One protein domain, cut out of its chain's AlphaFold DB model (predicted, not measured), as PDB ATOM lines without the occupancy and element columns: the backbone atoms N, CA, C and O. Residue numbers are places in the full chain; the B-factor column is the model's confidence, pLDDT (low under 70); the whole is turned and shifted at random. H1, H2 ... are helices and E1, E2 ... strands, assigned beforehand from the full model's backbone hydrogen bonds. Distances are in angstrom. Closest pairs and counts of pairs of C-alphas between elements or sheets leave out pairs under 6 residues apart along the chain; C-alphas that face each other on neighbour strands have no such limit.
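What this domain is: This is residues 5 to 70 of the 72 residues of an uncharacterized protein of Cryobacterium luteum (UniProt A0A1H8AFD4). A strongly twisted four-stranded sheet forms the core, with one helix packed on each of its two faces: H1, before the strands, on one, and H2, after them, on the other. The short last helix, H3, packs on H2 and only grazes the sheet. The printed part has 66 residues, with three named helices and four named strands in the order H1 E1 E2 E3 E4 H2 H3. The sheet, in the order E1 - E2 - E3 - E4, is antiparallel throughout, and the class is mixed, helices and strands. The whole is compact, with a radius of gyration of the C-alphas of 11.1 A, and spans 28 by 23 by 18 A.

How they stand to each other: H1, residues 10 to 17, is on the sheet made by E1, residues 23 to 28, E2, residues 33 to 37, E3, residues 44 to 47, and E4, residues 52 to 55. Its height over the sheet is 10.3 A, and it runs along the strands, at 9 degrees to E3 on the local plane. It lies over E3 and only just over E2, with 3 of its 8 C-alphas there. The closest C-alphas of H1 and E4 are those of Trp 16 and Ala 52, 7.5 A apart. The strands form a meander, each the antiparallel neighbour of the one before, and E1 and E4 are the edge strands. In the hairpin of E1 and E2, N 25 and O 35 are within hydrogen-bond range at 2.8 A. In the hairpin of E2 and E3, N 36 and O 45 are 2.8 A apart, and in that of E3 and E4, N 46 and O 53 are 2.9 A apart. H2, residues 57 to 64, is on the opposite face from H1 at a height over the sheet of 9.2 A, slantwise to the strands, at 41 degrees to E2 on the local plane. The closest C-alphas of E1 and H2 are those of Asn 28 and Phe 64, 6.2 A apart. H3, residues 66 to 70, touches H2, the closest C-alphas being those of Val 61 and Val 68 at 7.4 A. H1 is apart from H2 and H3. In H1 and H2 every O i to N i+4 pair is within hydrogen-bond range; in H3 0 of 1 is, beside 2 of 2 O i to N i+3 pairs.

Where its parts are: H1 begins at C-alpha 10, (29.706, -21.506, -58.492), and is 10.5 A long from first to last C-alpha. E1 is the longest strand, 15.7 A; E2 is 13.6 A, E3 10.0 A and E4 9.2 A. H2 is 10.1 A long, and H3, 7.7 A, ends at C-alpha 70, (26.513, -10.330, -36.479).

The domain as a whole: The two C-alphas farthest apart, those of Ala 10 and Pro 30, are 30.8 A apart. The printed part has no cut and no long link. The mean pLDDT of the printed part is 94.3, and no printed residue is under 70.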
ATOM      1  N   GLU A   5      21.055 -22.554 -60.480       96.00
ATOM      2  CA  GLU A   5      22.147 -21.803 -61.105       96.00
ATOM      3  C   GLU A   5      22.140 -20.310 -60.741       96.00
ATOM      4  O   GLU A   5      23.186 -19.658 -60.800       96.00
ATOM      5  N   GLU A   6      20.981 -19.788 -60.340       96.44
ATOM      6  CA  GLU A   6      20.770 -18.408 -59.890       96.44
ATOM      7  C   GLU A   6      21.082 -18.196 -58.397       96.44
ATOM      8  O   GLU A   6      21.072 -17.054 -57.931       96.44
ATOM      9  N   GLN A   7      21.343 -19.268 -57.641       96.88
ATOM     10  CA  GLN A   7      21.590 -19.220 -56.197       96.88
ATOM     11  C   GLN A   7      23.086 -19.243 -55.875       96.88
ATOM     12  O   GLN A   7      23.842 -20.088 -56.367       96.88
ATOM     13  N   GLY A   8      23.527 -18.315 -55.027       96.56
ATOM     14  CA  GLY A   8      24.924 -18.172 -54.620       96.56
ATOM     15  C   GLY A   8      25.922 -18.096 -55.784       96.56
ATOM     16  O   GLY A   8      25.610 -17.692 -56.905       96.56
ATOM     17  N   CYS A   9      27.168 -18.484 -55.516       97.62
ATOM     18  CA  CYS A   9      28.229 -18.567 -56.518       97.62
ATOM     19  C   CYS A   9      28.519 -20.016 -56.937       97.62
ATOM     20  O   CYS A   9      28.096 -20.973 -56.289       97.62
ATOM     21  N   ALA A  10      29.312 -20.186 -57.999       97.56
ATOM     22  CA  ALA A  10      29.706 -21.506 -58.492       97.56
ATOM     23  C   ALA A  10      30.408 -22.375 -57.427       97.56
ATOM     24  O   ALA A  10      30.260 -23.593 -57.450       97.56
ATOM     25  N   LEU A  11      31.140 -21.766 -56.481       96.62
ATOM     26  CA  LEU A  11      31.819 -22.506 -55.416       96.62
ATOM     27  C   LEU A  11      30.824 -23.152 -54.446       96.62
ATOM     28  O   LEU A  11      30.855 -24.366 -54.280       96.62
ATOM     29  N   CYS A  12      29.935 -22.369 -53.827       97.50
ATOM     30  CA  CYS A  12      29.000 -22.925 -52.842       97.50
ATOM     31  C   CYS A  12      27.985 -23.880 -53.469       97.50
ATOM     32  O   CYS A  12      27.605 -24.853 -52.827       97.50
ATOM     33  N   ARG A  13      27.602 -23.673 -54.736       97.12
ATOM     34  CA  ARG A  13      26.791 -24.666 -55.455       97.12
ATOM     35  C   ARG A  13      27.528 -25.992 -55.612       97.12
ATOM     36  O   ARG A  13      26.987 -27.033 -55.261       97.12
ATOM     37  N   ARG A  14      28.793 -25.959 -56.036       97.25
ATOM     38  CA  ARG A  14      29.611 -27.175 -56.129       97.25
ATOM     39  C   ARG A  14      29.766 -27.873 -54.776       97.25
ATOM     40  O   ARG A  14      29.732 -29.099 -54.729       97.25
ATOM     41  N   GLN A  15      29.925 -27.123 -53.684       97.38
ATOM     42  CA  GLN A  15      30.001 -27.699 -52.334       97.38
ATOM     43  C   GLN A  15      28.735 -28.490 -51.982       97.38
ATOM     44  O   GLN A  15      28.827 -29.579 -51.422       97.38
ATOM     45  N   TRP A  16      27.555 -27.985 -52.347       96.44
ATOM     46  CA  TRP A  16      26.300 -28.717 -52.180       96.44
ATOM     47  C   TRP A  16      26.216 -29.963 -53.070       96.44
ATOM     48  O   TRP A  16      25.866 -31.036 -52.586       96.44
ATOM     49  N   GLU A  17      26.607 -29.854 -54.341       95.25
ATOM     50  CA  GLU A  17      26.606 -30.971 -55.304       95.25
ATOM     51  C   GLU A  17      27.572 -32.107 -54.921       95.25
ATOM     52  O   GLU A  17      27.374 -33.253 -55.317       95.25
ATOM     53  N   THR A  18      28.617 -31.796 -54.152       95.94
ATOM     54  CA  THR A  18      29.657 -32.743 -53.712       95.94
ATOM     55  C   THR A  18      29.527 -33.160 -52.248       95.94
ATOM     56  O   THR A  18      30.371 -33.901 -51.750       95.94
ATOM     57  N   ALA A  19      28.466 -32.718 -51.564       91.06
ATOM     58  CA  ALA A  19      28.233 -32.936 -50.135       91.06
ATOM     59  C   ALA A  19      29.322 -32.375 -49.190       91.06
ATOM     60  O   ALA A  19      29.333 -32.725 -48.011       91.06
ATOM     61  N   GLU A  20      30.191 -31.475 -49.663       94.31
ATOM     62  CA  GLU A  20      31.169 -30.750 -48.831       94.31
ATOM     63  C   GLU A  20      30.510 -29.643 -47.990       94.31
ATOM     64  O   GLU A  20      30.946 -29.395 -46.871       94.31
ATOM     65  N   ARG A  21      29.419 -29.051 -48.506       94.75
ATOM     66  CA  ARG A  21      28.626 -27.947 -47.924       94.75
ATOM     67  C   ARG A  21      29.421 -26.640 -47.681       94.75
ATOM     68  O   ARG A  21      30.648 -26.647 -47.600       94.75
ATOM     69  N   PRO A  22      28.746 -25.478 -47.629       96.75
ATOM     70  CA  PRO A  22      29.350 -24.251 -47.107       96.75
ATOM     71  C   PRO A  22      29.593 -24.346 -45.591       96.75
ATOM     72  O   PRO A  22      29.270 -25.354 -44.965       96.75
ATOM     73  N   ASP A  23      30.127 -23.283 -44.986       96.38
ATOM     74  CA  ASP A  23      30.407 -23.270 -43.548       96.38
ATOM     75  C   ASP A  23      29.098 -23.275 -42.752       96.38
ATOM     76  O   ASP A  23      28.216 -22.448 -42.995       96.38
ATOM     77  N   PHE A  24      28.966 -24.208 -41.810       96.19
ATOM     78  CA  PHE A  24      27.829 -24.260 -40.893       96.19
ATOM     79  C   PHE A  24      27.848 -23.058 -39.945       96.19
ATOM     80  O   PHE A  24      28.906 -22.677 -39.441       96.19
ATOM     81  N   VAL A  25      26.674 -22.484 -39.684       96.44
ATOM     82  CA  VAL A  25      26.517 -21.306 -38.821       96.44
ATOM     83  C   VAL A  25      25.601 -21.589 -37.638       96.44
ATOM     84  O   VAL A  25      25.978 -21.315 -36.502       96.44
ATOM     85  N   ALA A  26      24.401 -22.114 -37.881       96.12
ATOM     86  CA  ALA A  26      23.413 -22.331 -36.830       96.12
ATOM     87  C   ALA A  26      22.414 -23.426 -37.211       96.12
ATOM     88  O   ALA A  26      22.258 -23.765 -38.380       96.12
ATOM     89  N   GLU A  27      21.687 -23.938 -36.222       95.94
ATOM     90  CA  GLU A  27      20.580 -24.871 -36.420       95.94
ATOM     91  C   GLU A  27      19.342 -24.356 -35.680       95.94
ATOM     92  O   GLU A  27      19.414 -23.948 -34.519       95.94
ATOM     93  N   ASN A  28      18.192 -24.398 -36.349       95.69
ATOM     94  CA  ASN A  28      16.888 -24.262 -35.724       95.69
ATOM     95  C   ASN A  28      16.296 -25.664 -35.552       95.69
ATOM     96  O   ASN A  28      15.634 -26.194 -36.447       95.69
ATOM     97  N   VAL A  29      16.531 -26.247 -34.373       93.88
ATOM     98  CA  VAL A  29      16.084 -27.605 -34.028       93.88
ATOM     99  C   VAL A  29      14.558 -27.760 -34.127       93.88
ATOM    100  O   VAL A  29      14.120 -28.717 -34.760       93.88
ATOM    101  N   PRO A  30      13.717 -26.848 -33.580       94.12
ATOM    102  CA  PRO A  30      12.263 -26.953 -33.734       94.12
ATOM    103  C   PRO A  30      11.760 -26.993 -35.181       94.12
ATOM    104  O   PRO A  30      10.721 -27.596 -35.442       94.12
ATOM    105  N   MET A  31      12.454 -26.323 -36.105       92.69
ATOM    106  CA  MET A  31      12.073 -26.274 -37.518       92.69
ATOM    107  C   MET A  31      12.791 -27.311 -38.380       92.69
ATOM    108  O   MET A  31      12.437 -27.440 -39.548       92.69
ATOM    109  N   HIS A  32      13.761 -28.046 -37.826       94.62
ATOM    110  CA  HIS A  32      14.628 -28.959 -38.573       94.62
ATOM    111  C   HIS A  32      15.309 -28.278 -39.775       94.62
ATOM    112  O   HIS A  32      15.345 -28.827 -40.876       94.62
ATOM    113  N   VAL A  33      15.823 -27.058 -39.566       96.25
ATOM    114  CA  VAL A  33      16.540 -26.292 -40.599       96.25
ATOM    115  C   VAL A  33      17.920 -25.896 -40.094       96.25
ATOM    116  O   VAL A  33      18.069 -25.330 -39.011       96.25
ATOM    117  N   GLU A  34      18.925 -26.130 -40.923       96.94
ATOM    118  CA  GLU A  34      20.305 -25.710 -40.715       96.94
ATOM    119  C   GLU A  34      20.607 -24.452 -41.541       96.94
ATOM    120  O   GLU A  34      20.081 -24.266 -42.642       96.94
ATOM    121  N   LEU A  35      21.476 -23.590 -41.023       97.56
ATOM    122  CA  LEU A  35      21.962 -22.388 -41.684       97.56
ATOM    123  C   LEU A  35      23.447 -22.521 -41.993       97.56
ATOM    124  O   LEU A  35      24.261 -22.838 -41.124       97.56
ATOM    125  N   TYR A  36      23.794 -22.163 -43.220       97.31
ATOM    126  CA  TYR A  36      25.143 -22.181 -43.749       97.31
ATOM    127  C   TYR A  36      25.484 -20.846 -44.411       97.31
ATOM    128  O   TYR A  36      24.605 -20.129 -44.902       97.31
ATOM    129  N   ARG A  37      26.775 -20.518 -44.485       97.12
ATOM    130  CA  ARG A  37      27.262 -19.312 -45.157       97.12
ATOM    131  C   ARG A  37      28.396 -19.637 -46.111       97.12
ATOM    132  O   ARG A  37      29.373 -20.288 -45.760       97.12
ATOM    133  N   CYS A  38      28.295 -19.141 -47.341       97.06
ATOM    134  CA  CYS A  38      29.413 -19.234 -48.272       97.06
ATOM    135  C   CYS A  38      30.553 -18.308 -47.827       97.06
ATOM    136  O   CYS A  38      30.360 -17.098 -47.707       97.06
ATOM    137  N   SER A  39      31.761 -18.844 -47.676       95.19
ATOM    138  CA  SER A  39      32.956 -18.062 -47.334       95.19
ATOM    139  C   SER A  39      33.362 -17.051 -48.417       95.19
ATOM    140  O   SER A  39      33.961 -16.026 -48.102       95.19
ATOM    141  N   VAL A  40      32.990 -17.296 -49.681       95.94
ATOM    142  CA  VAL A  40      33.380 -16.461 -50.831       95.94
ATOM    143  C   VAL A  40      32.337 -15.402 -51.171       95.94
ATOM    144  O   VAL A  40      32.634 -14.213 -51.119       95.94
ATOM    145  N   CYS A  41      31.112 -15.800 -51.529       96.94
ATOM    146  CA  CYS A  41      30.078 -14.843 -51.943       96.94
ATOM    147  C   CYS A  41      29.197 -14.356 -50.787       96.94
ATOM    148  O   CYS A  41      28.315 -13.532 -51.010       96.94
ATOM    149  N   ARG A  42      29.419 -14.861 -49.564       95.81
ATOM    150  CA  ARG A  42      28.687 -14.515 -48.329       95.81
ATOM    151  C   ARG A  42      27.181 -14.784 -48.351       95.81
ATOM    152  O   ARG A  42      26.519 -14.450 -47.370       95.81
ATOM    153  N   THR A  43      26.679 -15.437 -49.400       96.75
ATOM    154  CA  THR A  43      25.302 -15.927 -49.515       96.75
ATOM    155  C   THR A  43      24.967 -16.871 -48.368       96.75
ATOM    156  O   THR A  43      25.753 -17.772 -48.052       96.75
ATOM    157  N   TRP A  44      23.793 -16.663 -47.783       97.56
ATOM    158  CA  TRP A  44      23.196 -17.570 -46.816       97.56
ATOM    159  C   TRP A  44      22.507 -18.724 -47.520       97.56
ATOM    160  O   TRP A  44      21.874 -18.538 -48.555       97.56
ATOM    161  N   TRP A  45      22.615 -19.902 -46.928       97.75
ATOM    162  CA  TRP A  45      21.934 -21.099 -47.380       97.75
ATOM    163  C   TRP A  45      21.192 -21.713 -46.210       97.75
ATOM    164  O   TRP A  45      21.796 -21.954 -45.167       97.75
ATOM    165  N   THR A  46      19.910 -21.990 -46.380       97.06
ATOM    166  CA  THR A  46      19.192 -22.897 -45.493       97.06
ATOM    167  C   THR A  46      19.200 -24.288 -46.095       97.06
ATOM    168  O   THR A  46      19.085 -24.449 -47.310       97.06
ATOM    169  N   MET A  47      19.352 -25.292 -45.244       96.12
ATOM    170  CA  MET A  47      19.171 -26.688 -45.606       96.12
ATOM    171  C   MET A  47      18.091 -27.275 -44.703       96.12
ATOM    172  O   MET A  47      18.217 -27.237 -43.480       96.12
ATOM    173  N   ASP A  48      17.028 -27.785 -45.316       92.25
ATOM    174  CA  ASP A  48      16.096 -28.686 -44.640       92.25
ATOM    175  C   ASP A  48      16.597 -30.138 -44.753       92.25
ATOM    176  O   ASP A  48      17.730 -30.397 -45.155       92.25
ATOM    177  N   GLU A  49      15.763 -31.125 -44.433       85.19
ATOM    178  CA  GLU A  49      16.143 -32.542 -44.488       85.19
ATOM    179  C   GLU A  49      16.735 -33.010 -45.837       85.19
ATOM    180  O   GLU A  49      17.399 -34.051 -45.882       85.19
ATOM    181  N   ARG A  50      16.466 -32.318 -46.956       86.44
ATOM    182  CA  ARG A  50      16.841 -32.790 -48.303       86.44
ATOM    183  C   ARG A  50      17.382 -31.725 -49.240       86.44
ATOM    184  O   ARG A  50      18.113 -32.086 -50.162       86.44
ATOM    185  N   LEU A  51      16.986 -30.469 -49.082       92.50
ATOM    186  CA  LEU A  51      17.220 -29.434 -50.079       92.50
ATOM    187  C   LEU A  51      17.904 -28.224 -49.455       92.50
ATOM    188  O   LEU A  51      17.559 -27.782 -48.362       92.50
ATOM    189  N   ALA A  52      18.866 -27.686 -50.199       95.69
ATOM    190  CA  ALA A  52      19.535 -26.442 -49.872       95.69
ATOM    191  C   ALA A  52      19.006 -25.316 -50.764       95.69
ATOM    192  O   ALA A  52      18.945 -25.468 -51.988       95.69
ATOM    193  N   PHE A  53      18.677 -24.180 -50.155       96.25
ATOM    194  CA  PHE A  53      18.228 -22.984 -50.857       96.25
ATOM    195  C   PHE A  53      18.940 -21.740 -50.341       96.25
ATOM    196  O   PHE A  53      19.266 -21.635 -49.162       96.25
ATOM    197  N   GLU A  54      19.174 -20.783 -51.233       96.56
ATOM    198  CA  GLU A  54      19.611 -19.449 -50.851       96.56
ATOM    199  C   GLU A  54      18.558 -18.810 -49.942       96.56
ATOM    200  O   GLU A  54      17.379 -18.749 -50.296       96.56
ATOM    201  N   ALA A  55      19.011 -18.294 -48.804       96.00
ATOM    202  CA  ALA A  55      18.188 -17.564 -47.859       96.00
ATOM    203  C   ALA A  55      18.503 -16.067 -47.912       96.00
ATOM    204  O   ALA A  55      19.646 -15.631 -48.081       96.00
ATOM    205  N   THR A  56      17.469 -15.260 -47.742       95.00
ATOM    206  CA  THR A  56      17.582 -13.820 -47.526       95.00
ATOM    207  C   THR A  56      17.914 -13.519 -46.067       95.00
ATOM    208  O   THR A  56      17.579 -14.294 -45.171       95.00
ATOM    209  N   ASP A  57      18.492 -12.347 -45.794       94.62
ATOM    210  CA  ASP A  57      18.733 -11.909 -44.410       94.62
ATOM    211  C   ASP A  57      17.438 -11.906 -43.575       94.62
ATOM    212  O   ASP A  57      17.460 -12.245 -42.395       94.62
ATOM    213  N   GLN A  58      16.289 -11.583 -44.183       94.50
ATOM    214  CA  GLN A  58      15.000 -11.597 -43.489       94.50
ATOM    215  C   GLN A  58      14.587 -13.013 -43.061       94.50
ATOM    216  O   GLN A  58      14.097 -13.190 -41.946       94.50
ATOM    217  N   GLU A  59      14.783 -14.020 -43.914       94.25
ATOM    218  CA  GLU A  59      14.526 -15.425 -43.567       94.25
ATOM    219  C   GLU A  59      15.479 -15.892 -42.469       94.25
ATOM    220  O   GLU A  59      15.036 -16.509 -41.501       94.25
ATOM    221  N   VAL A  60      16.758 -15.510 -42.551       95.88
ATOM    222  CA  VAL A  60      17.747 -15.814 -41.510       95.88
ATOM    223  C   VAL A  60      17.313 -15.248 -40.159       95.88
ATOM    224  O   VAL A  60      17.260 -15.986 -39.181       95.88
ATOM    225  N   VAL A  61      16.913 -13.976 -40.095       94.94
ATOM    226  CA  VAL A  61      16.416 -13.365 -38.849       94.94
ATOM    227  C   VAL A  61      15.153 -14.064 -38.350       94.94
ATOM    228  O   VAL A  61      15.002 -14.277 -37.149       94.94
ATOM    229  N   THR A  62      14.246 -14.420 -39.259       94.25
ATOM    230  CA  THR A  62      12.961 -15.043 -38.911       94.25
ATOM    231  C   THR A  62      13.156 -16.429 -38.303       94.25
ATOM    232  O   THR A  62      12.469 -16.771 -37.342       94.25
ATOM    233  N   TYR A  63      14.086 -17.219 -38.839       92.75
ATOM    234  CA  TYR A  63      14.286 -18.603 -38.416       92.75
ATOM    235  C   TYR A  63      15.382 -18.767 -37.365       92.75
ATOM    236  O   TYR A  63      15.289 -19.671 -36.548       92.75
ATOM    237  N   PHE A  64      16.398 -17.912 -37.336       94.00
ATOM    238  CA  PHE A  64      17.570 -18.099 -36.473       94.00
ATOM    239  C   PHE A  64      17.797 -16.938 -35.497       94.00
ATOM    240  O   PHE A  64      18.648 -17.032 -34.618       94.00
ATOM    241  N   GLY A  65      17.010 -15.864 -35.603       92.06
ATOM    242  CA  GLY A  65      17.167 -14.660 -34.794       92.06
ATOM    243  C   GLY A  65      18.192 -13.678 -35.366       92.06
ATOM    244  O   GLY A  65      19.035 -14.013 -36.197       92.06
ATOM    245  N   GLY A  66      18.104 -12.419 -34.928       85.12
ATOM    246  CA  GLY A  66      18.940 -11.327 -35.446       85.12
ATOM    247  C   GLY A  66      20.419 -11.422 -35.075       85.12
ATOM    248  O   GLY A  66      21.265 -10.901 -35.801       85.12
ATOM    249  N   ASP A  67      20.742 -12.116 -33.984       84.25
ATOM    250  CA  ASP A  67      22.114 -12.222 -33.482       84.25
ATOM    251  C   ASP A  67      23.035 -12.966 -34.461       84.25
ATOM    252  O   ASP A  67      24.213 -12.635 -34.579       84.25
ATOM    253  N   VAL A  68      22.473 -13.886 -35.252       84.31
ATOM    254  CA  VAL A  68      23.194 -14.713 -36.232       84.31
ATOM    255  C   VAL A  68      23.758 -13.904 -37.407       84.31
ATOM    256  O   VAL A  68      24.724 -14.315 -38.048       84.31
ATOM    257  N   LEU A  69      23.225 -12.709 -37.677       80.06
ATOM    258  CA  LEU A  69      23.766 -11.836 -38.725       80.06
ATOM    259  C   LEU A  69      25.069 -11.126 -38.317       80.06
ATOM    260  O   LEU A  69      25.776 -10.611 -39.190       80.06
ATOM    261  N   ASN A  70      25.386 -11.090 -37.019       71.31
ATOM    262  CA  ASN A  70      26.513 -10.330 -36.479       71.31
ATOM    263  C   ASN A  70      27.824 -11.123 -36.408       71.31
ATOM    264  O   ASN A  70      28.874 -10.498 -36.256       71.31
TER     265      ASN A  70